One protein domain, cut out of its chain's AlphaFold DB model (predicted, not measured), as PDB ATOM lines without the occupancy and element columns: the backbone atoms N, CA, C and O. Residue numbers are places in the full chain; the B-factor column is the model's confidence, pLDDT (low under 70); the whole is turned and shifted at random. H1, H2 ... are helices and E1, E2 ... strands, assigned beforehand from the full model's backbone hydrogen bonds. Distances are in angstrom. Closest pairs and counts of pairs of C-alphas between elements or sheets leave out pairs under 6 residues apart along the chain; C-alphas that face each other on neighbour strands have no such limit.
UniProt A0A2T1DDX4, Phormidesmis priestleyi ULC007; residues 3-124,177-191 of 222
ATOM      1  N   LEU A   3      36.587  20.249  41.136       77.06
ATOM      2  CA  LEU A   3      35.856  21.511  41.054       77.06
ATOM      3  C   LEU A   3      34.349  21.253  40.971       77.06
ATOM      4  O   LEU A   3      33.911  20.220  40.447       77.06
ATOM      5  N   LEU A   4      33.554  22.189  41.485       72.94
ATOM      6  CA  LEU A   4      32.130  22.251  41.170       72.94
ATOM      7  C   LEU A   4      31.976  22.582  39.679       72.94
ATOM      8  O   LEU A   4      32.651  23.458  39.154       72.94
ATOM      9  N   ARG A   5      31.112  21.838  38.978       69.62
ATOM     10  CA  ARG A   5      30.900  22.014  37.527       69.62
ATOM     11  C   ARG A   5      30.101  23.273  37.191       69.62
ATOM     12  O   ARG A   5      30.099  23.691  36.042       69.62
ATOM     13  N   ASN A   6      29.382  23.810  38.172       74.50
ATOM     14  CA  ASN A   6      28.512  24.963  38.025       74.50
ATOM     15  C   ASN A   6      29.236  26.215  38.564       74.50
ATOM     16  O   ASN A   6      29.602  26.199  39.742       74.50
ATOM     17  N   PRO A   7      29.425  27.275  37.752       73.81
ATOM     18  CA  PRO A   7      30.042  28.530  38.196       73.81
ATOM     19  C   PRO A   7      29.196  29.298  39.224       73.81
ATOM     20  O   PRO A   7      29.721  30.168  39.914       73.81
ATOM     21  N   PHE A   8      27.904  28.969  39.357       80.56
ATOM     22  CA  PHE A   8      26.989  29.526  40.359       80.56
ATOM     23  C   PHE A   8      26.245  28.392  41.081       80.56
ATOM     24  O   PHE A   8      25.077  28.117  40.782       80.56
ATOM     25  N   PRO A   9      26.924  27.669  41.989       82.88
ATOM     26  CA  PRO A   9      26.331  26.537  42.683       82.88
ATOM     27  C   PRO A   9      25.205  26.986  43.617       82.88
ATOM     28  O   PRO A   9      25.280  28.009  44.297       82.88
ATOM     29  N   SER A  10      24.165  26.166  43.703       85.81
ATOM     30  CA  SER A  10      23.121  26.311  44.710       85.81
ATOM     31  C   SER A  10      23.679  26.115  46.124       85.81
ATOM     32  O   SER A  10      24.689  25.439  46.342       85.81
ATOM     33  N   PHE A  11      22.961  26.623  47.127       84.81
ATOM     34  CA  PHE A  11      23.311  26.401  48.532       84.81
ATOM     35  C   PHE A  11      23.458  24.907  48.876       84.81
ATOM     36  O   PHE A  11      24.376  24.514  49.593       84.81
ATOM     37  N   SER A  12      22.598  24.053  48.309       83.25
ATOM     38  CA  SER A  12      22.668  22.597  48.491       83.25
ATOM     39  C   SER A  12      23.979  22.009  47.960       83.25
ATOM     40  O   SER A  12      24.597  21.181  48.628       83.25
ATOM     41  N   GLU A  13      24.450  22.460  46.794       81.19
ATOM     42  CA  GLU A  13      25.716  22.003  46.206       81.19
ATOM     43  C   GLU A  13      26.922  22.427  47.051       81.19
ATOM     44  O   GLU A  13      27.816  21.613  47.299       81.19
ATOM     45  N   LEU A  14      26.916  23.661  47.566       84.44
ATOM     46  CA  LEU A  14      27.947  24.156  48.483       84.44
ATOM     47  C   LEU A  14      27.994  23.336  49.781       84.44
ATOM     48  O   LEU A  14      29.068  22.913  50.218       84.44
ATOM     49  N   VAL A  15      26.827  23.057  50.374       86.31
ATOM     50  CA  VAL A  15      26.711  22.226  51.582       86.31
ATOM     51  C   VAL A  15      27.210  20.809  51.318       86.31
ATOM     52  O   VAL A  15      27.969  20.275  52.121       86.31
ATOM     53  N   GLN A  16      26.848  20.207  50.187       85.06
ATOM     54  CA  GLN A  16      27.310  18.874  49.798       85.06
ATOM     55  C   GLN A  16      28.834  18.803  49.633       85.06
ATOM     56  O   GLN A  16      29.458  17.829  50.061       85.06
ATOM     57  N   PHE A  17      29.458  19.832  49.056       84.94
ATOM     58  CA  PHE A  17      30.914  19.895  48.904       84.94
ATOM     59  C   PHE A  17      31.627  20.038  50.252       84.94
ATOM     60  O   PHE A  17      32.568  19.297  50.553       84.94
ATOM     61  N   ARG A  18      31.117  20.930  51.108       87.81
ATOM     62  CA  ARG A  18      31.602  21.090  52.480       87.81
ATOM     63  C   ARG A  18      31.423  19.807  53.290       87.81
ATOM     64  O   ARG A  18      32.330  19.433  54.032       87.81
ATOM     65  N   ASN A  19      30.293  19.117  53.139       88.50
ATOM     66  CA  ASN A  19      30.020  17.844  53.801       88.50
ATOM     67  C   ASN A  19      31.025  16.770  53.365       88.50
ATOM     68  O   ASN A  19      31.599  16.093  54.218       88.50
ATOM     69  N   GLN A  20      31.317  16.682  52.060       91.00
ATOM     70  CA  GLN A  20      32.326  15.762  51.530       91.00
ATOM     71  C   GLN A  20      33.689  15.971  52.206       91.00
ATOM     72  O   GLN A  20      34.285  14.999  52.670       91.00
ATOM     73  N   TYR A  21      34.170  17.216  52.284       92.75
ATOM     74  CA  TYR A  21      35.427  17.539  52.967       92.75
ATOM     75  C   TYR A  21      35.366  17.220  54.467       92.75
ATOM     76  O   TYR A  21      36.241  16.540  54.997       92.75
ATOM     77  N   THR A  22      34.309  17.672  55.144       91.12
ATOM     78  CA  THR A  22      34.178  17.592  56.606       91.12
ATOM     79  C   THR A  22      34.101  16.149  57.101       91.12
ATOM     80  O   THR A  22      34.715  15.813  58.112       91.12
ATOM     81  N   ILE A  23      33.378  15.280  56.391       91.69
ATOM     82  CA  ILE A  23      33.307  13.858  56.735       91.69
ATOM     83  C   ILE A  23      34.635  13.177  56.410       91.69
ATOM     84  O   ILE A  23      35.228  12.561  57.289       91.69
ATOM     85  N   ALA A  24      35.123  13.304  55.171       92.12
ATOM     86  CA  ALA A  24      36.269  12.521  54.717       92.12
ATOM     87  C   ALA A  24      37.591  12.916  55.395       92.12
ATOM     88  O   ALA A  24      38.436  12.053  55.596       92.12
ATOM     89  N   LYS A  25      37.760  14.179  55.814       93.75
ATOM     90  CA  LYS A  25      38.967  14.635  56.528       93.75
ATOM     91  C   LYS A  25      39.187  13.899  57.850       93.75
ATOM     92  O   LYS A  25      40.325  13.699  58.257       93.75
ATOM     93  N   ASN A  26      38.105  13.502  58.514       91.56
ATOM     94  CA  ASN A  26      38.157  12.838  59.815       91.56
ATOM     95  C   ASN A  26      38.231  11.306  59.705       91.56
ATOM     96  O   ASN A  26      38.190  10.618  60.722       91.56
ATOM     97  N   LEU A  27      38.304  10.764  58.486       92.75
ATOM     98  CA  LEU A  27      38.422   9.333  58.236       92.75
ATOM     99  C   LEU A  27      39.889   8.969  58.032       92.75
ATOM    100  O   LEU A  27      40.394   9.020  56.910       92.75
ATOM    101  N   ASP A  28      40.567   8.546  59.099       92.25
ATOM    102  CA  ASP A  28      41.895   7.948  58.956       92.25
ATOM    103  C   ASP A  28      41.758   6.467  58.591       92.25
ATOM    104  O   ASP A  28      41.815   5.564  59.428       92.25
ATOM    105  N   LEU A  29      41.449   6.242  57.315       94.38
ATOM    106  CA  LEU A  29      41.258   4.928  56.718       94.38
ATOM    107  C   LEU A  29      42.044   4.861  55.402       94.38
ATOM    108  O   LEU A  29      41.807   5.692  54.522       94.38
ATOM    109  N   PRO A  30      42.913   3.854  55.198       93.94
ATOM    110  CA  PRO A  30      43.672   3.715  53.951       93.94
ATOM    111  C   PRO A  30      42.769   3.444  52.740       93.94
ATOM    112  O   PRO A  30      43.170   3.670  51.605       93.94
ATOM    113  N   SER A  31      41.543   2.976  52.971       94.69
ATOM    114  CA  SER A  31      40.542   2.693  51.945       94.69
ATOM    115  C   SER A  31      39.724   3.918  51.518       94.69
ATOM    116  O   SER A  31      38.751   3.765  50.783       94.69
ATOM    117  N   ILE A  32      40.040   5.118  52.005       95.75
ATOM    118  CA  ILE A  32      39.339   6.366  51.678       95.75
ATOM    119  C   ILE A  32      40.342   7.341  51.074       95.75
ATOM    120  O   ILE A  32      41.441   7.493  51.598       95.75
ATOM    121  N   VAL A  33      39.966   8.011  49.981       95.00
ATOM    122  CA  VAL A  33      40.804   9.083  49.430       95.00
ATOM    123  C   VAL A  33      40.790  10.270  50.388       95.00
ATOM    124  O   VAL A  33      39.730  10.843  50.662       95.00
ATOM    125  N   LYS A  34      41.969  10.646  50.882       93.12
ATOM    126  CA  LYS A  34      42.134  11.739  51.839       93.12
ATOM    127  C   LYS A  34      41.910  13.100  51.172       93.12
ATOM    128  O   LYS A  34      42.613  13.433  50.213       93.12
ATOM    129  N   PRO A  35      40.965  13.922  51.658       93.88
ATOM    130  CA  PRO A  35      40.930  15.324  51.280       93.88
ATOM    131  C   PRO A  35      42.094  16.070  51.944       93.88
ATOM    132  O   PRO A  35      42.387  15.849  53.117       93.88
ATOM    133  N   LEU A  36      42.735  16.966  51.197       93.38
ATOM    134  CA  LEU A  36      43.856  17.779  51.670       93.38
ATOM    135  C   LEU A  36      43.359  19.153  52.125       93.38
ATOM    136  O   LEU A  36      43.491  19.505  53.295       93.38
ATOM    137  N   THR A  37      42.711  19.894  51.225       92.94
ATOM    138  CA  THR A  37      42.183  21.236  51.492       92.94
ATOM    139  C   THR A  37      40.837  21.442  50.799       92.94
ATOM    140  O   THR A  37      40.507  20.784  49.808       92.94
ATOM    141  N   LEU A  38      40.032  22.341  51.362       92.25
ATOM    142  CA  LEU A  38      38.827  22.877  50.738       92.25
ATOM    143  C   LEU A  38      39.031  24.382  50.614       92.25
ATOM    144  O   LEU A  38      39.063  25.076  51.629       92.25
ATOM    145  N   GLU A  39      39.195  24.859  49.390       90.50
ATOM    146  CA  GLU A  39      39.574  26.240  49.108       90.50
ATOM    147  C   GLU A  39      38.420  26.981  48.436       90.50
ATOM    148  O   GLU A  39      37.720  26.390  47.608       90.50
ATOM    149  N   PRO A  40      38.179  28.257  48.779       88.56
ATOM    150  CA  PRO A  40      37.303  29.111  47.992       88.56
ATOM    151  C   PRO A  40      37.818  29.192  46.553       88.56
ATOM    152  O   PRO A  40      39.007  29.407  46.326       88.56
ATOM    153  N   TYR A  41      36.928  29.018  45.584       85.81
ATOM    154  CA  TYR A  41      37.255  29.153  44.169       85.81
ATOM    155  C   TYR A  41      36.086  29.840  43.468       85.81
ATOM    156  O   TYR A  41      35.014  29.247  43.343       85.81
ATOM    157  N   GLU A  42      36.285  31.092  43.047       86.50
ATOM    158  CA  GLU A  42      35.232  31.953  42.489       86.50
ATOM    159  C   GLU A  42      33.989  31.996  43.407       86.50
ATOM    160  O   GLU A  42      34.106  32.325  44.587       86.50
ATOM    161  N   ASN A  43      32.806  31.626  42.900       84.81
ATOM    162  CA  ASN A  43      31.555  31.560  43.668       84.81
ATOM    163  C   ASN A  43      31.324  30.182  44.324       84.81
ATOM    164  O   ASN A  43      30.195  29.828  44.673       84.81
ATOM    165  N   ALA A  44      32.368  29.358  44.427       86.56
ATOM    166  CA  ALA A  44      32.285  27.943  44.758       86.56
ATOM    167  C   ALA A  44      33.459  27.478  45.646       86.56
ATOM    168  O   ALA A  44      34.154  28.269  46.284       86.56
ATOM    169  N   TYR A  45      33.664  26.159  45.697       86.44
ATOM    170  CA  TYR A  45      34.787  25.527  46.379       86.44
ATOM    171  C   TYR A  45      35.582  24.619  45.437       86.44
ATOM    172  O   TYR A  45      35.015  23.875  44.630       86.44
ATOM    173  N   ALA A  46      36.894  24.605  45.636       89.94
ATOM    174  CA  ALA A  46      37.818  23.609  45.129       89.94
ATOM    175  C   ALA A  46      38.140  22.592  46.231       89.94
ATOM    176  O   ALA A  46      38.602  22.952  47.311       89.94
ATOM    177  N   LEU A  47      37.909  21.304  45.961       90.56
ATOM    178  CA  LEU A  47      38.294  20.222  46.864       90.56
ATOM    179  C   LEU A  47      39.584  19.577  46.358       90.56
ATOM    180  O   LEU A  47      39.597  18.863  45.346       90.56
ATOM    181  N   VAL A  48      40.670  19.820  47.082       92.88
ATOM    182  CA  VAL A  48      41.965  19.184  46.852       92.88
ATOM    183  C   VAL A  48      41.992  17.874  47.632       92.88
ATOM    184  O   VAL A  48      41.577  17.802  48.787       92.88
ATOM    185  N   MET A  49      42.433  16.805  46.983       93.50
ATOM    186  CA  MET A  49      42.494  15.452  47.539       93.50
ATOM    187  C   MET A  49      43.838  14.847  47.164       93.50
ATOM    188  O   MET A  49      44.443  15.300  46.190       93.50
ATOM    189  N   GLU A  50      44.276  13.834  47.909       93.75
ATOM    190  CA  GLU A  50      45.440  13.046  47.514       93.75
ATOM    191  C   GLU A  50      45.249  12.506  46.090       93.75
ATOM    192  O   GLU A  50      44.151  12.078  45.709       93.75
ATOM    193  N   ASP A  51      46.320  12.544  45.303       91.38
ATOM    194  CA  ASP A  51      46.380  11.797  44.060       91.38
ATOM    195  C   ASP A  51      46.991  10.435  44.364       91.38
ATOM    196  O   ASP A  51      48.152  10.332  44.753       91.38
ATOM    197  N   PHE A  52      46.178   9.392  44.234       90.19
ATOM    198  CA  PHE A  52      46.637   8.023  44.426       90.19
ATOM    199  C   PHE A  52      46.833   7.285  43.094       90.19
ATOM    200  O   PHE A  52      47.004   6.075  43.105       90.19
ATOM    201  N   GLY A  53      46.764   7.972  41.946       92.19
ATOM    202  CA  GLY A  53      46.972   7.358  40.628       92.19
ATOM    203  C   GLY A  53      45.887   6.357  40.213       92.19
ATOM    204  O   GLY A  53      46.083   5.548  39.308       92.19
ATOM    205  N   GLY A  54      44.738   6.366  40.891       92.81
ATOM    206  CA  GLY A  54      43.657   5.423  40.634       92.81
ATOM    207  C   GLY A  54      42.685   5.861  39.543       92.81
ATOM    208  O   GLY A  54      42.448   7.046  39.320       92.81
ATOM    209  N   ILE A  55      42.042   4.873  38.922       92.56
ATOM    210  CA  ILE A  55      40.962   5.051  37.945       92.56
ATOM    211  C   ILE A  55      39.631   4.569  38.517       92.56
ATOM    212  O   ILE A  55      39.584   3.645  39.335       92.56
ATOM    213  N   SER A  56      38.524   5.201  38.122       92.88
ATOM    214  CA  SER A  56      37.212   4.797  38.635       92.88
ATOM    215  C   SER A  56      36.843   3.400  38.134       92.88
ATOM    216  O   SER A  56      37.051   3.061  36.968       92.88
ATOM    217  N   LEU A  57      36.220   2.586  38.983       89.00
ATOM    218  CA  LEU A  57      35.750   1.260  38.591       89.00
ATOM    219  C   LEU A  57      34.714   1.351  37.456       89.00
ATOM    220  O   LEU A  57      34.628   0.462  36.616       89.00
ATOM    221  N   LYS A  58      33.966   2.457  37.359       88.44
ATOM    222  CA  LYS A  58      33.116   2.746  36.192       88.44
ATOM    223  C   LYS A  58      33.914   2.790  34.883       88.44
ATOM    224  O   LYS A  58      33.431   2.283  33.875       88.44
ATOM    225  N   GLU A  59      35.079   3.431  34.872       88.81
ATOM    226  CA  GLU A  59      35.933   3.506  33.682       88.81
ATOM    227  C   GLU A  59      36.552   2.159  33.347       88.81
ATOM    228  O   GLU A  59      36.546   1.771  32.182       88.81
ATOM    229  N   VAL A  60      37.006   1.429  34.364       85.12
ATOM    230  CA  VAL A  60      37.513   0.061  34.225       85.12
ATOM    231  C   VAL A  60      36.471  -0.836  33.547       85.12
ATOM    232  O   VAL A  60      36.730  -1.397  32.484       85.12
ATOM    233  N   LEU A  61      35.242  -0.863  34.077       81.88
ATOM    234  CA  LEU A  61      34.123  -1.630  33.509       81.88
ATOM    235  C   LEU A  61      33.718  -1.158  32.102       81.88
ATOM    236  O   LEU A  61      33.164  -1.926  31.320       81.88
ATOM    237  N   LYS A  62      33.965   0.112  31.755       83.81
ATOM    238  CA  LYS A  62      33.705   0.629  30.404       83.81
ATOM    239  C   LYS A  62      34.775   0.177  29.407       83.81
ATOM    240  O   LYS A  62      34.429  -0.092  28.261       83.81
ATOM    241  N   ARG A  63      36.048   0.136  29.815       80.81
ATOM    242  CA  ARG A  63      37.187  -0.221  28.950       80.81
ATOM    243  C   ARG A  63      37.257  -1.722  28.682       80.81
ATOM    244  O   ARG A  63      37.481  -2.117  27.547       80.81
ATOM    245  N   GLU A  64      37.037  -2.535  29.708       69.50
ATOM    246  CA  GLU A  64      37.240  -3.989  29.642       69.50
ATOM    247  C   GLU A  64      35.935  -4.788  29.462       69.50
ATOM    248  O   GLU A  64      35.949  -6.017  29.433       69.50
ATOM    249  N   GLY A  65      34.790  -4.104  29.345       63.78
ATOM    250  CA  GLY A  65      33.463  -4.725  29.372       63.78
ATOM    251  C   GLY A  65      33.050  -5.185  30.778       63.78
ATOM    252  O   GLY A  65      33.707  -4.875  31.775       63.78
ATOM    253  N   ASN A  66      31.939  -5.933  30.879       56.41
ATOM    254  CA  ASN A  66      31.558  -6.598  32.130       56.41
ATOM    255  C   ASN A  66      32.599  -7.688  32.446       56.41
ATOM    256  O   ASN A  66      32.467  -8.831  32.025       56.41
ATOM    257  N   LEU A  67      33.635  -7.281  33.180       52.84
ATOM    258  CA  LEU A  67      34.685  -8.091  33.794       52.84
ATOM    259  C   LEU A  67      35.487  -8.986  32.827       52.84
ATOM    260  O   LEU A  67      35.421 -10.210  32.899       52.84
ATOM    261  N   GLY A  68      36.422  -8.375  32.091       50.75
ATOM    262  CA  GLY A  68      37.676  -9.043  31.691       50.75
ATOM    263  C   GLY A  68      38.563  -9.464  32.881       50.75
ATOM    264  O   GLY A  68      39.583 -10.121  32.710       50.75
ATOM    265  N   HIS A  69      38.160  -9.122  34.108       56.84
ATOM    266  CA  HIS A  69      38.894  -9.364  35.349       56.84
ATOM    267  C   HIS A  69      38.664 -10.748  35.991       56.84
ATOM    268  O   HIS A  69      39.402 -11.136  36.897       56.84
ATOM    269  N   GLY A  70      37.662 -11.514  35.543       68.88
ATOM    270  CA  GLY A  70      37.322 -12.810  36.138       68.88
ATOM    271  C   GLY A  70      36.761 -12.716  37.569       68.88
ATOM    272  O   GLY A  70      36.822 -11.684  38.240       68.88
ATOM    273  N   LEU A  71      36.184 -13.822  38.051       77.19
ATOM    274  CA  LEU A  71      35.559 -13.906  39.380       77.19
ATOM    275  C   LEU A  71      36.526 -13.517  40.513       77.19
ATOM    276  O   LEU A  71      36.134 -12.846  41.464       77.19
ATOM    277  N   THR A  72      37.799 -13.897  40.396       82.25
ATOM    278  CA  THR A  72      38.821 -13.667  41.425       82.25
ATOM    279  C   THR A  72      39.068 -12.184  41.687       82.25
ATOM    280  O   THR A  72      39.026 -11.748  42.837       82.25
ATOM    281  N   ALA A  73      39.282 -11.383  40.643       82.06
ATOM    282  CA  ALA A  73      39.533  -9.954  40.806       82.06
ATOM    283  C   ALA A  73      38.291  -9.213  41.320       82.06
ATOM    284  O   ALA A  73      38.404  -8.301  42.138       82.06
ATOM    285  N   PHE A  74      37.093  -9.642  40.908       81.81
ATOM    286  CA  PHE A  74      35.854  -9.136  41.492       81.81
ATOM    287  C   PHE A  74      35.806  -9.391  43.002       81.81
ATOM    288  O   PHE A  74      35.549  -8.461  43.766       81.81
ATOM    289  N   LEU A  75      36.087 -10.621  43.445       84.00
ATOM    290  CA  LEU A  75      36.090 -10.963  44.867       84.00
ATOM    291  C   LEU A  75      37.135 -10.152  45.643       84.00
ATOM    292  O   LEU A  75      36.835  -9.671  46.732       84.00
ATOM    293  N   GLN A  76      38.319  -9.920  45.072       88.69
ATOM    294  CA  GLN A  76      39.342  -9.063  45.682       88.69
ATOM    295  C   GLN A  76      38.851  -7.622  45.877       88.69
ATOM    296  O   GLN A  76      39.025  -7.049  46.954       88.69
ATOM    297  N   ILE A  77      38.196  -7.041  44.868       87.88
ATOM    298  CA  ILE A  77      37.607  -5.698  44.960       87.88
ATOM    299  C   ILE A  77      36.473  -5.684  45.994       87.88
ATOM    300  O   ILE A  77      36.414  -4.797  46.844       87.88
ATOM    301  N   ALA A  78      35.592  -6.684  45.956       85.81
ATOM    302  CA  ALA A  78      34.459  -6.823  46.863       85.81
ATOM    303  C   ALA A  78      34.902  -6.916  48.331       85.81
ATOM    304  O   ALA A  78      34.314  -6.254  49.185       85.81
ATOM    305  N   ILE A  79      35.964  -7.679  48.617       88.94
ATOM    306  CA  ILE A  79      36.563  -7.787  49.954       88.94
ATOM    307  C   ILE A  79      37.086  -6.424  50.415       88.94
ATOM    308  O   ILE A  79      36.740  -5.988  51.510       88.94
ATOM    309  N   GLN A  80      37.846  -5.712  49.577       94.12
ATOM    310  CA  GLN A  80      38.369  -4.392  49.942       94.12
ATOM    311  C   GLN A  80      37.251  -3.369  50.190       94.12
ATOM    312  O   GLN A  80      37.316  -2.607  51.155       94.12
ATOM    313  N   ILE A  81      36.188  -3.381  49.377       90.38
ATOM    314  CA  ILE A  81      35.008  -2.532  49.600       90.38
ATOM    315  C   ILE A  81      34.331  -2.902  50.924       90.38
ATOM    316  O   ILE A  81      33.992  -2.011  51.699       90.38
ATOM    317  N   ALA A  82      34.150  -4.191  51.218       87.69
ATOM    318  CA  ALA A  82      33.555  -4.634  52.476       87.69
ATOM    319  C   ALA A  82      34.383  -4.176  53.688       87.69
ATOM    320  O   ALA A  82      33.819  -3.650  54.649       87.69
ATOM    321  N   SER A  83      35.712  -4.285  53.618       90.31
ATOM    322  CA  SER A  83      36.624  -3.757  54.639       90.31
ATOM    323  C   SER A  83      36.525  -2.236  54.779       90.31
ATOM    324  O   SER A  83      36.493  -1.727  55.898       90.31
ATOM    325  N   ALA A  84      36.403  -1.500  53.669       92.06
ATOM    326  CA  ALA A  84      36.207  -0.052  53.691       92.06
ATOM    327  C   ALA A  84      34.891   0.336  54.385       92.06
ATOM    328  O   ALA A  84      34.860   1.260  55.199       92.06
ATOM    329  N   LEU A  85      33.807  -0.391  54.102       88.38
ATOM    330  CA  LEU A  85      32.501  -0.175  54.727       88.38
ATOM    331  C   LEU A  85      32.510  -0.510  56.227       88.38
ATOM    332  O   LEU A  85      31.864   0.201  56.999       88.38
ATOM    333  N   ASP A  86      33.254  -1.534  56.656       86.25
ATOM    334  CA  ASP A  86      33.475  -1.810  58.084       86.25
ATOM    335  C   ASP A  86      34.278  -0.688  58.759       86.25
ATOM    336  O   ASP A  86      33.933  -0.243  59.852       86.25
ATOM    337  N   GLY A  87      35.295  -0.146  58.085       89.88
ATOM    338  CA  GLY A  87      36.000   1.049  58.547       89.88
ATOM    339  C   GLY A  87      35.042   2.224  58.757       89.88
ATOM    340  O   GLY A  87      34.973   2.788  59.850       89.88
ATOM    341  N   LEU A  88      34.226   2.548  57.748       90.25
ATOM    342  CA  LEU A  88      33.221   3.610  57.846       90.25
ATOM    343  C   LEU A  88      32.235   3.383  58.999       90.25
ATOM    344  O   LEU A  88      31.879   4.338  59.690       90.25
ATOM    345  N   TYR A  89      31.840   2.135  59.258       86.25
ATOM    346  CA  TYR A  89      30.988   1.794  60.396       86.25
ATOM    347  C   TYR A  89      31.605   2.199  61.734       86.25
ATOM    348  O   TYR A  89      30.923   2.791  62.573       86.25
ATOM    349  N   ARG A  90      32.893   1.897  61.934       87.56
ATOM    350  CA  ARG A  90      33.621   2.225  63.170       87.56
ATOM    351  C   ARG A  90      33.707   3.734  63.378       87.56
ATOM    352  O   ARG A  90      33.526   4.204  64.496       87.56
ATOM    353  N   TYR A  91      33.857   4.481  62.286       90.06
ATOM    354  CA  TYR A  91      33.781   5.943  62.265       90.06
ATOM    355  C   TYR A  91      32.350   6.497  62.293       90.06
ATOM    356  O   TYR A  91      32.159   7.710  62.247       90.06
ATOM    357  N   ARG A  92      31.332   5.631  62.391       87.62
ATOM    358  CA  ARG A  92      29.913   6.008  62.422       87.62
ATOM    359  C   ARG A  92      29.470   6.773  61.171       87.62
ATOM    360  O   ARG A  92      28.541   7.568  61.238       87.62
ATOM    361  N   VAL A  93      30.087   6.515  60.019       88.75
ATOM    362  CA  VAL A  93      29.764   7.165  58.743       88.75
ATOM    363  C   VAL A  93      28.977   6.229  57.836       88.75
ATOM    364  O   VAL A  93      29.350   5.082  57.600       88.75
ATOM    365  N   ILE A  94      27.904   6.751  57.245       86.25
ATOM    366  CA  ILE A  94      27.173   6.102  56.155       86.25
ATOM    367  C   ILE A  94      27.485   6.850  54.857       86.25
ATOM    368  O   ILE A  94      27.063   7.988  54.692       86.25
ATOM    369  N   HIS A  95      28.176   6.193  53.920       87.12
ATOM    370  CA  HIS A  95      28.545   6.745  52.609       87.12
ATOM    371  C   HIS A  95      27.363   7.254  51.759       87.12
ATOM    372  O   HIS A  95      27.469   8.294  51.121       87.12
ATOM    373  N   LYS A  96      26.236   6.523  51.706       83.31
ATOM    374  CA  LYS A  96      25.011   6.867  50.942       83.31
ATOM    375  C   LYS A  96      25.145   7.077  49.423       83.31
ATOM    376  O   LYS A  96      24.119   7.250  48.779       83.31
ATOM    377  N   ASP A  97      26.331   6.997  48.824       85.62
ATOM    378  CA  ASP A  97      26.509   7.035  47.355       85.62
ATOM    379  C   ASP A  97      27.478   5.953  46.837       85.62
ATOM    380  O   ASP A  97      28.412   6.233  46.093       85.62
ATOM    381  N   LEU A  98      27.331   4.702  47.288       85.38
ATOM    382  CA  LEU A  98      28.188   3.613  46.808       85.38
ATOM    383  C   LEU A  98      27.780   3.195  45.383       85.38
ATOM    384  O   LEU A  98      26.690   2.663  45.183       85.38
ATOM    385  N   LYS A  99      28.651   3.450  44.402       84.44
ATOM    386  CA  LYS A  99      28.485   3.099  42.980       84.44
ATOM    387  C   LYS A  99      29.854   2.966  42.300       84.44
ATOM    388  O   LYS A  99      30.808   3.554  42.807       84.44
ATOM    389  N   PRO A 100      29.976   2.308  41.128       87.94
ATOM    390  CA  PRO A 100      31.270   2.130  40.454       87.94
ATOM    391  C   PRO A 100      32.025   3.435  40.154       87.94
ATOM    392  O   PRO A 100      33.246   3.443  40.099       87.94
ATOM    393  N   ALA A 101      31.317   4.554  39.976       88.50
ATOM    394  CA  ALA A 101      31.945   5.863  39.766       88.50
ATOM    395  C   ALA A 101      32.644   6.421  41.021       88.50
ATOM    396  O   ALA A 101      33.480   7.306  40.898       88.50
ATOM    397  N   ASN A 102      32.288   5.913  42.204       92.25
ATOM    398  CA  ASN A 102      32.792   6.364  43.500       92.25
ATOM    399  C   ASN A 102      33.730   5.337  44.163       92.25
ATOM    400  O   ASN A 102      34.107   5.487  45.323       92.25
ATOM    401  N   ILE A 103      34.083   4.286  43.427       92.19
ATOM    402  CA  ILE A 103      35.076   3.285  43.802       92.19
ATOM    403  C   ILE A 103      36.242   3.500  42.850       92.19
ATOM    404  O   ILE A 103      36.048   3.479  41.636       92.19
ATOM    405  N   VAL A 104      37.429   3.737  43.386       94.25
ATOM    406  CA  VAL A 104      38.618   4.030  42.593       94.25
ATOM    407  C   VAL A 104      39.654   2.950  42.871       94.25
ATOM    408  O   VAL A 104      39.827   2.535  44.015       94.25
ATOM    409  N   ILE A 105      40.310   2.469  41.821       93.12
ATOM    410  CA  ILE A 105      41.239   1.341  41.873       93.12
ATOM    411  C   ILE A 105      42.568   1.779  41.282       93.12
ATOM    412  O   ILE A 105      42.609   2.324  40.179       93.12
ATOM    413  N   HIS A 106      43.653   1.521  42.003       93.88
ATOM    414  CA  HIS A 106      44.991   1.706  41.461       93.88
ATOM    415  C   HIS A 106      45.277   0.611  40.417       93.88
ATOM    416  O   HIS A 106      45.153  -0.574  40.749       93.88
ATOM    417  N   PRO A 107      45.668   0.952  39.176       88.69
ATOM    418  CA  PRO A 107      45.856  -0.027  38.104       88.69
ATOM    419  C   PRO A 107      46.912  -1.089  38.444       88.69
ATOM    420  O   PRO A 107      46.654  -2.273  38.217       88.69
ATOM    421  N   ASP A 108      48.030  -0.686  39.055       88.94
ATOM    422  CA  ASP A 108      49.130  -1.598  39.404       88.94
ATOM    423  C   ASP A 108      48.923  -2.316  40.744       88.94
ATOM    424  O   ASP A 108      48.813  -3.539  40.785       88.94
ATOM    425  N   SER A 109      48.803  -1.572  41.852       91.94
ATOM    426  CA  SER A 109      48.710  -2.160  43.199       91.94
ATOM    427  C   SER A 109      47.365  -2.824  43.512       91.94
ATOM    428  O   SER A 109      47.239  -3.498  44.532       91.94
ATOM    429  N   LYS A 110      46.341  -2.614  42.671       90.38
ATOM    430  CA  LYS A 110      44.952  -3.073  42.877       90.38
ATOM    431  C   LYS A 110      44.311  -2.581  44.181       90.38
ATOM    432  O   LYS A 110      43.272  -3.106  44.589       90.38
ATOM    433  N   GLN A 111      44.890  -1.564  44.821       94.81
ATOM    434  CA  GLN A 111      44.315  -0.945  46.010       94.81
ATOM    435  C   GLN A 111      43.013  -0.225  45.650       94.81
ATOM    436  O   GLN A 111      42.967   0.554  44.694       94.81
ATOM    437  N   VAL A 112      41.967  -0.473  46.435       94.69
ATOM    438  CA  VAL A 112      40.653   0.153  46.290       94.69
ATOM    439  C   VAL A 112      40.485   1.260  47.324       94.69
ATOM    440  O   VAL A 112      40.643   1.032  48.525       94.69
ATOM    441  N   LYS A 113      40.083   2.446  46.863       96.25
ATOM    442  CA  LYS A 113      39.670   3.559  47.719       96.25
ATOM    443  C   LYS A 113      38.274   4.063  47.352       96.25
ATOM    444  O   LYS A 113      37.881   4.060  46.185       96.25
ATOM    445  N   LEU A 114      37.513   4.510  48.351       94.88
ATOM    446  CA  LEU A 114      36.210   5.153  48.157       94.88
ATOM    447  C   LEU A 114      36.352   6.678  48.087       94.88
ATOM    448  O   LEU A 114      37.187   7.274  48.774       94.88
ATOM    449  N   ILE A 115      35.491   7.299  47.281       93.25
ATOM    450  CA  ILE A 115      35.390   8.755  47.106       93.25
ATOM    451  C   ILE A 115      33.935   9.231  47.206       93.25
ATOM    452  O   ILE A 115      33.007   8.437  47.124       93.25
ATOM    453  N   ALA A 116      33.743  10.556  47.241       87.69
ATOM    454  CA  ALA A 116      32.444  11.232  47.113       87.69
ATOM    455  C   ALA A 116      31.470  11.028  48.296       87.69
ATOM    456  O   ALA A 116      30.383  10.473  48.169       87.69
ATOM    457  N   PHE A 117      31.831  11.626  49.433       89.06
ATOM    458  CA  PHE A 117      31.035  11.692  50.667       89.06
ATOM    459  C   PHE A 117      30.001  12.833  50.694       89.06
ATOM    460  O   PHE A 117      29.569  13.252  51.765       89.06
ATOM    461  N   SER A 118      29.593  13.369  49.543       84.81
ATOM    462  CA  SER A 118      28.758  14.580  49.475       84.81
ATOM    463  C   SER A 118      27.412  14.444  50.186       84.81
ATOM    464  O   SER A 118      26.965  15.373  50.854       84.81
ATOM    465  N   ILE A 119      26.793  13.266  50.096       83.12
ATOM    466  CA  ILE A 119      25.534  12.935  50.776       83.12
ATOM    467  C   ILE A 119      25.731  11.973  51.949       83.12
ATOM    468  O   ILE A 119      24.756  11.419  52.460       83.12
ATOM    469  N   ALA A 120      26.980  11.741  52.361       86.62
ATOM    470  CA  ALA A 120      27.264  10.895  53.506       86.62
ATOM    471  C   ALA A 120      26.742  11.545  54.794       86.62
ATOM    472  O   ALA A 120      26.551  12.759  54.870       86.62
ATOM    473  N   SER A 121      26.501  10.732  55.817       84.06
ATOM    474  CA  SER A 121      26.035  11.225  57.114       84.06
ATOM    475  C   SER A 121      26.700  10.500  58.267       84.06
ATOM    476  O   SER A 121      26.953   9.296  58.181       84.06
ATOM    477  N   LEU A 122      26.892  11.226  59.364       84.75
ATOM    478  CA  LEU A 122      27.251  10.659  60.655       84.75
ATOM    479  C   LEU A 122      26.013  10.032  61.300       84.75
ATOM    480  O   LEU A 122      24.922  10.603  61.270       84.75
ATOM    481  N   LEU A 123      26.176   8.845  61.868       74.75
ATOM    482  CA  LEU A 123      25.197   8.267  62.773       74.75
ATOM    483  C   LEU A 123      25.206   9.072  64.079       74.75
ATOM    484  O   LEU A 123      26.290   9.432  64.554       74.75
ATOM    485  N   PRO A 124      24.032   9.317  64.685       61.81
ATOM    486  CA  PRO A 124      23.961   9.871  66.027       61.81
ATOM    487  C   PRO A 124      24.833   9.045  66.971       61.81
ATOM    488  O   PRO A 124      24.826   7.809  66.918       61.81
ATOM    489  N   GLN A 177      20.182  -1.604  60.889       51.91
ATOM    490  CA  GLN A 177      19.801  -0.533  59.965       51.91
ATOM    491  C   GLN A 177      21.010   0.003  59.185       51.91
ATOM    492  O   GLN A 177      20.912   0.230  57.978       51.91
ATOM    493  N   PHE A 178      22.172   0.103  59.839       58.28
ATOM    494  CA  PHE A 178      23.453   0.382  59.190       58.28
ATOM    495  C   PHE A 178      23.836  -0.713  58.185       58.28
ATOM    496  O   PHE A 178      24.092  -0.427  57.011       58.28
ATOM    497  N   LEU A 179      23.833  -1.975  58.638       56.28
ATOM    498  CA  LEU A 179      24.174  -3.122  57.801       56.28
ATOM    499  C   LEU A 179      23.212  -3.233  56.617       56.28
ATOM    500  O   LEU A 179      23.672  -3.461  55.511       56.28
ATOM    501  N   MET A 180      21.912  -3.008  56.803       56.25
ATOM    502  CA  MET A 180      20.904  -3.046  55.738       56.25
ATOM    503  C   MET A 180      21.151  -1.987  54.655       56.25
ATOM    504  O   MET A 180      21.184  -2.331  53.476       56.25
ATOM    505  N   GLN A 181      21.375  -0.717  55.012       57.94
ATOM    506  CA  GLN A 181      21.495   0.350  54.005       57.94
ATOM    507  C   GLN A 181      22.752   0.227  53.138       57.94
ATOM    508  O   GLN A 181      22.690   0.457  51.927       57.94
ATOM    509  N   GLN A 182      23.884  -0.149  53.736       64.25
ATOM    510  CA  GLN A 182      25.120  -0.365  52.982       64.25
ATOM    511  C   GLN A 182      25.125  -1.725  52.273       64.25
ATOM    512  O   GLN A 182      25.621  -1.804  51.152       64.25
ATOM    513  N   ARG A 183      24.502  -2.774  52.845       63.75
ATOM    514  CA  ARG A 183      24.351  -4.082  52.176       63.75
ATOM    515  C   ARG A 183      23.481  -4.003  50.939       63.75
ATOM    516  O   ARG A 183      23.892  -4.538  49.924       63.75
ATOM    517  N   ILE A 184      22.321  -3.343  50.984       58.97
ATOM    518  CA  ILE A 184      21.430  -3.247  49.811       58.97
ATOM    519  C   ILE A 184      22.167  -2.590  48.642       58.97
ATOM    520  O   ILE A 184      22.094  -3.061  47.512       58.97
ATOM    521  N   ARG A 185      22.937  -1.534  48.915       63.78
ATOM    522  CA  ARG A 185      23.713  -0.830  47.889       63.78
ATOM    523  C   ARG A 185      24.929  -1.618  47.426       63.78
ATOM    524  O   ARG A 185      25.244  -1.581  46.243       63.78
ATOM    525  N   PHE A 186      25.578  -2.355  48.321       67.62
ATOM    526  CA  PHE A 186      26.650  -3.273  47.953       67.62
ATOM    527  C   PHE A 186      26.136  -4.422  47.077       67.62
ATOM    528  O   PHE A 186      26.736  -4.726  46.055       67.62
ATOM    529  N   ILE A 187      24.975  -4.994  47.403       65.25
ATOM    530  CA  ILE A 187      24.301  -6.007  46.584       65.25
ATOM    531  C   ILE A 187      23.923  -5.414  45.225       65.25
ATOM    532  O   ILE A 187      24.247  -6.008  44.206       65.25
ATOM    533  N   ALA A 188      23.324  -4.219  45.191       60.91
ATOM    534  CA  ALA A 188      23.001  -3.531  43.942       60.91
ATOM    535  C   ALA A 188      24.254  -3.252  43.096       60.91
ATOM    536  O   ALA A 188      24.216  -3.411  41.879       60.91
ATOM    537  N   PHE A 189      25.375  -2.893  43.726       68.44
ATOM    538  CA  PHE A 189      26.670  -2.785  43.060       68.44
ATOM    539  C   PHE A 189      27.096  -4.124  42.442       68.44
ATOM    540  O   PHE A 189      27.393  -4.155  41.249       68.44
ATOM    541  N   CYS A 190      27.065  -5.222  43.204       69.31
ATOM    542  CA  CYS A 190      27.385  -6.558  42.698       69.31
ATOM    543  C   CYS A 190      26.471  -6.947  41.526       69.31
ATOM    544  O   CYS A 190      26.948  -7.463  40.522       69.31
ATOM    545  N   THR A 191      25.172  -6.642  41.603       62.84
ATOM    546  CA  THR A 191      24.215  -6.905  40.522       62.84
ATOM    547  C   THR A 191      24.500  -6.055  39.287       62.84
ATOM    548  O   THR A 191      24.539  -6.595  38.192       62.84
TER     549      THR A 191
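What this domain is: This is residues 3 to 124 and 177 to 191 of the 222 residues of a protein of Phormidesmis priestleyi ULC007 (UniProt A0A2T1DDX4). The domain has two uneven lobes: in the smaller, the helix H1 packs on the hairpin E1 and E2; in the larger, a very small hairpin, E3 and E4, has the long helix H3 packed on E4 and the short helix H2 next to E3, with H4 near H3. Residues 62 to 67, of which 62 and 63 belong to H2, stick out from the larger lobe. The printed part has 137 residues, with four named helices and four named strands in the order H1 E1 E2 H2 H3 E3 E4 H4; each sheet has two strands, antiparallel, and the class is mixed, helices and strands. The whole is compact, with a radius of gyration of the C-alphas of 15.4 A and spans of 45 by 35 by 24 A.

Where its parts are: E1 is residues 35 to 41, 16.0 A from first to last C-alpha, and E2 is residues 44 to 49, 16.4 A. H1, residues 11 to 25, is 21.2 A long and begins with C-alpha 11 at (23.311, 26.401, 48.532). E3 is residues 103 to 105, 6.7 A, and E4 is residues 112 to 114, 6.9 A. H2 is residues 57 to 63, 9.9 A. H3, residues 70 to 90, is the longest helix, 31.2 A, and begins with C-alpha 70 at (37.322, -12.810, 36.138). H4, residues 177 to 191, is 20.9 A long and ends with C-alpha 191 at (24.215, -6.905, 40.522).

How they stand to each other: E1 and E2 form an antiparallel hairpin, their directions at 157 degrees, with N 39 and O 46 at 2.9 A, within hydrogen-bond range. The closest C-alphas of H1 and E2 are those of Leu 14 and Ala 44, 6.9 A apart. E1 and E3 are apart. E3 and E4 form another antiparallel hairpin, at 150 degrees, with N 104 and O 113 at 2.9 A, within hydrogen-bond range. Residues 55 to 56 pair with 104 to 105 of E3, antiparallel. The closest C-alphas of H3 and E4 are those of Gln 80 and Val 112, 6.3 A; those of H2 and E3 are Leu 57 and Ile 103, 5.6 A. H3 and H4 are close but not clearly touching, the C-alphas of Leu 85 and Gln 182 being closest at 7.6 A. They run opposite ways at a shallow tilt of 19 degrees. In H1, H2 and H3 every O i to N i+4 pair is within hydrogen-bond range; in H4, 10 of 11 are.

The domain as a whole: The two C-alphas farthest apart, those of Glu 42 and Leu 71, are 46.0 A apart. Residues 125 to 176 are not printed, and C-alphas 124 and 177 are 12.7 A apart across the cut. H3 to E3 is a long link of 12 residues. The mean pLDDT of the printed part is 83.6; residue 5, residues 64 to 70, residue 124 and residues 177 to 191 are under 70.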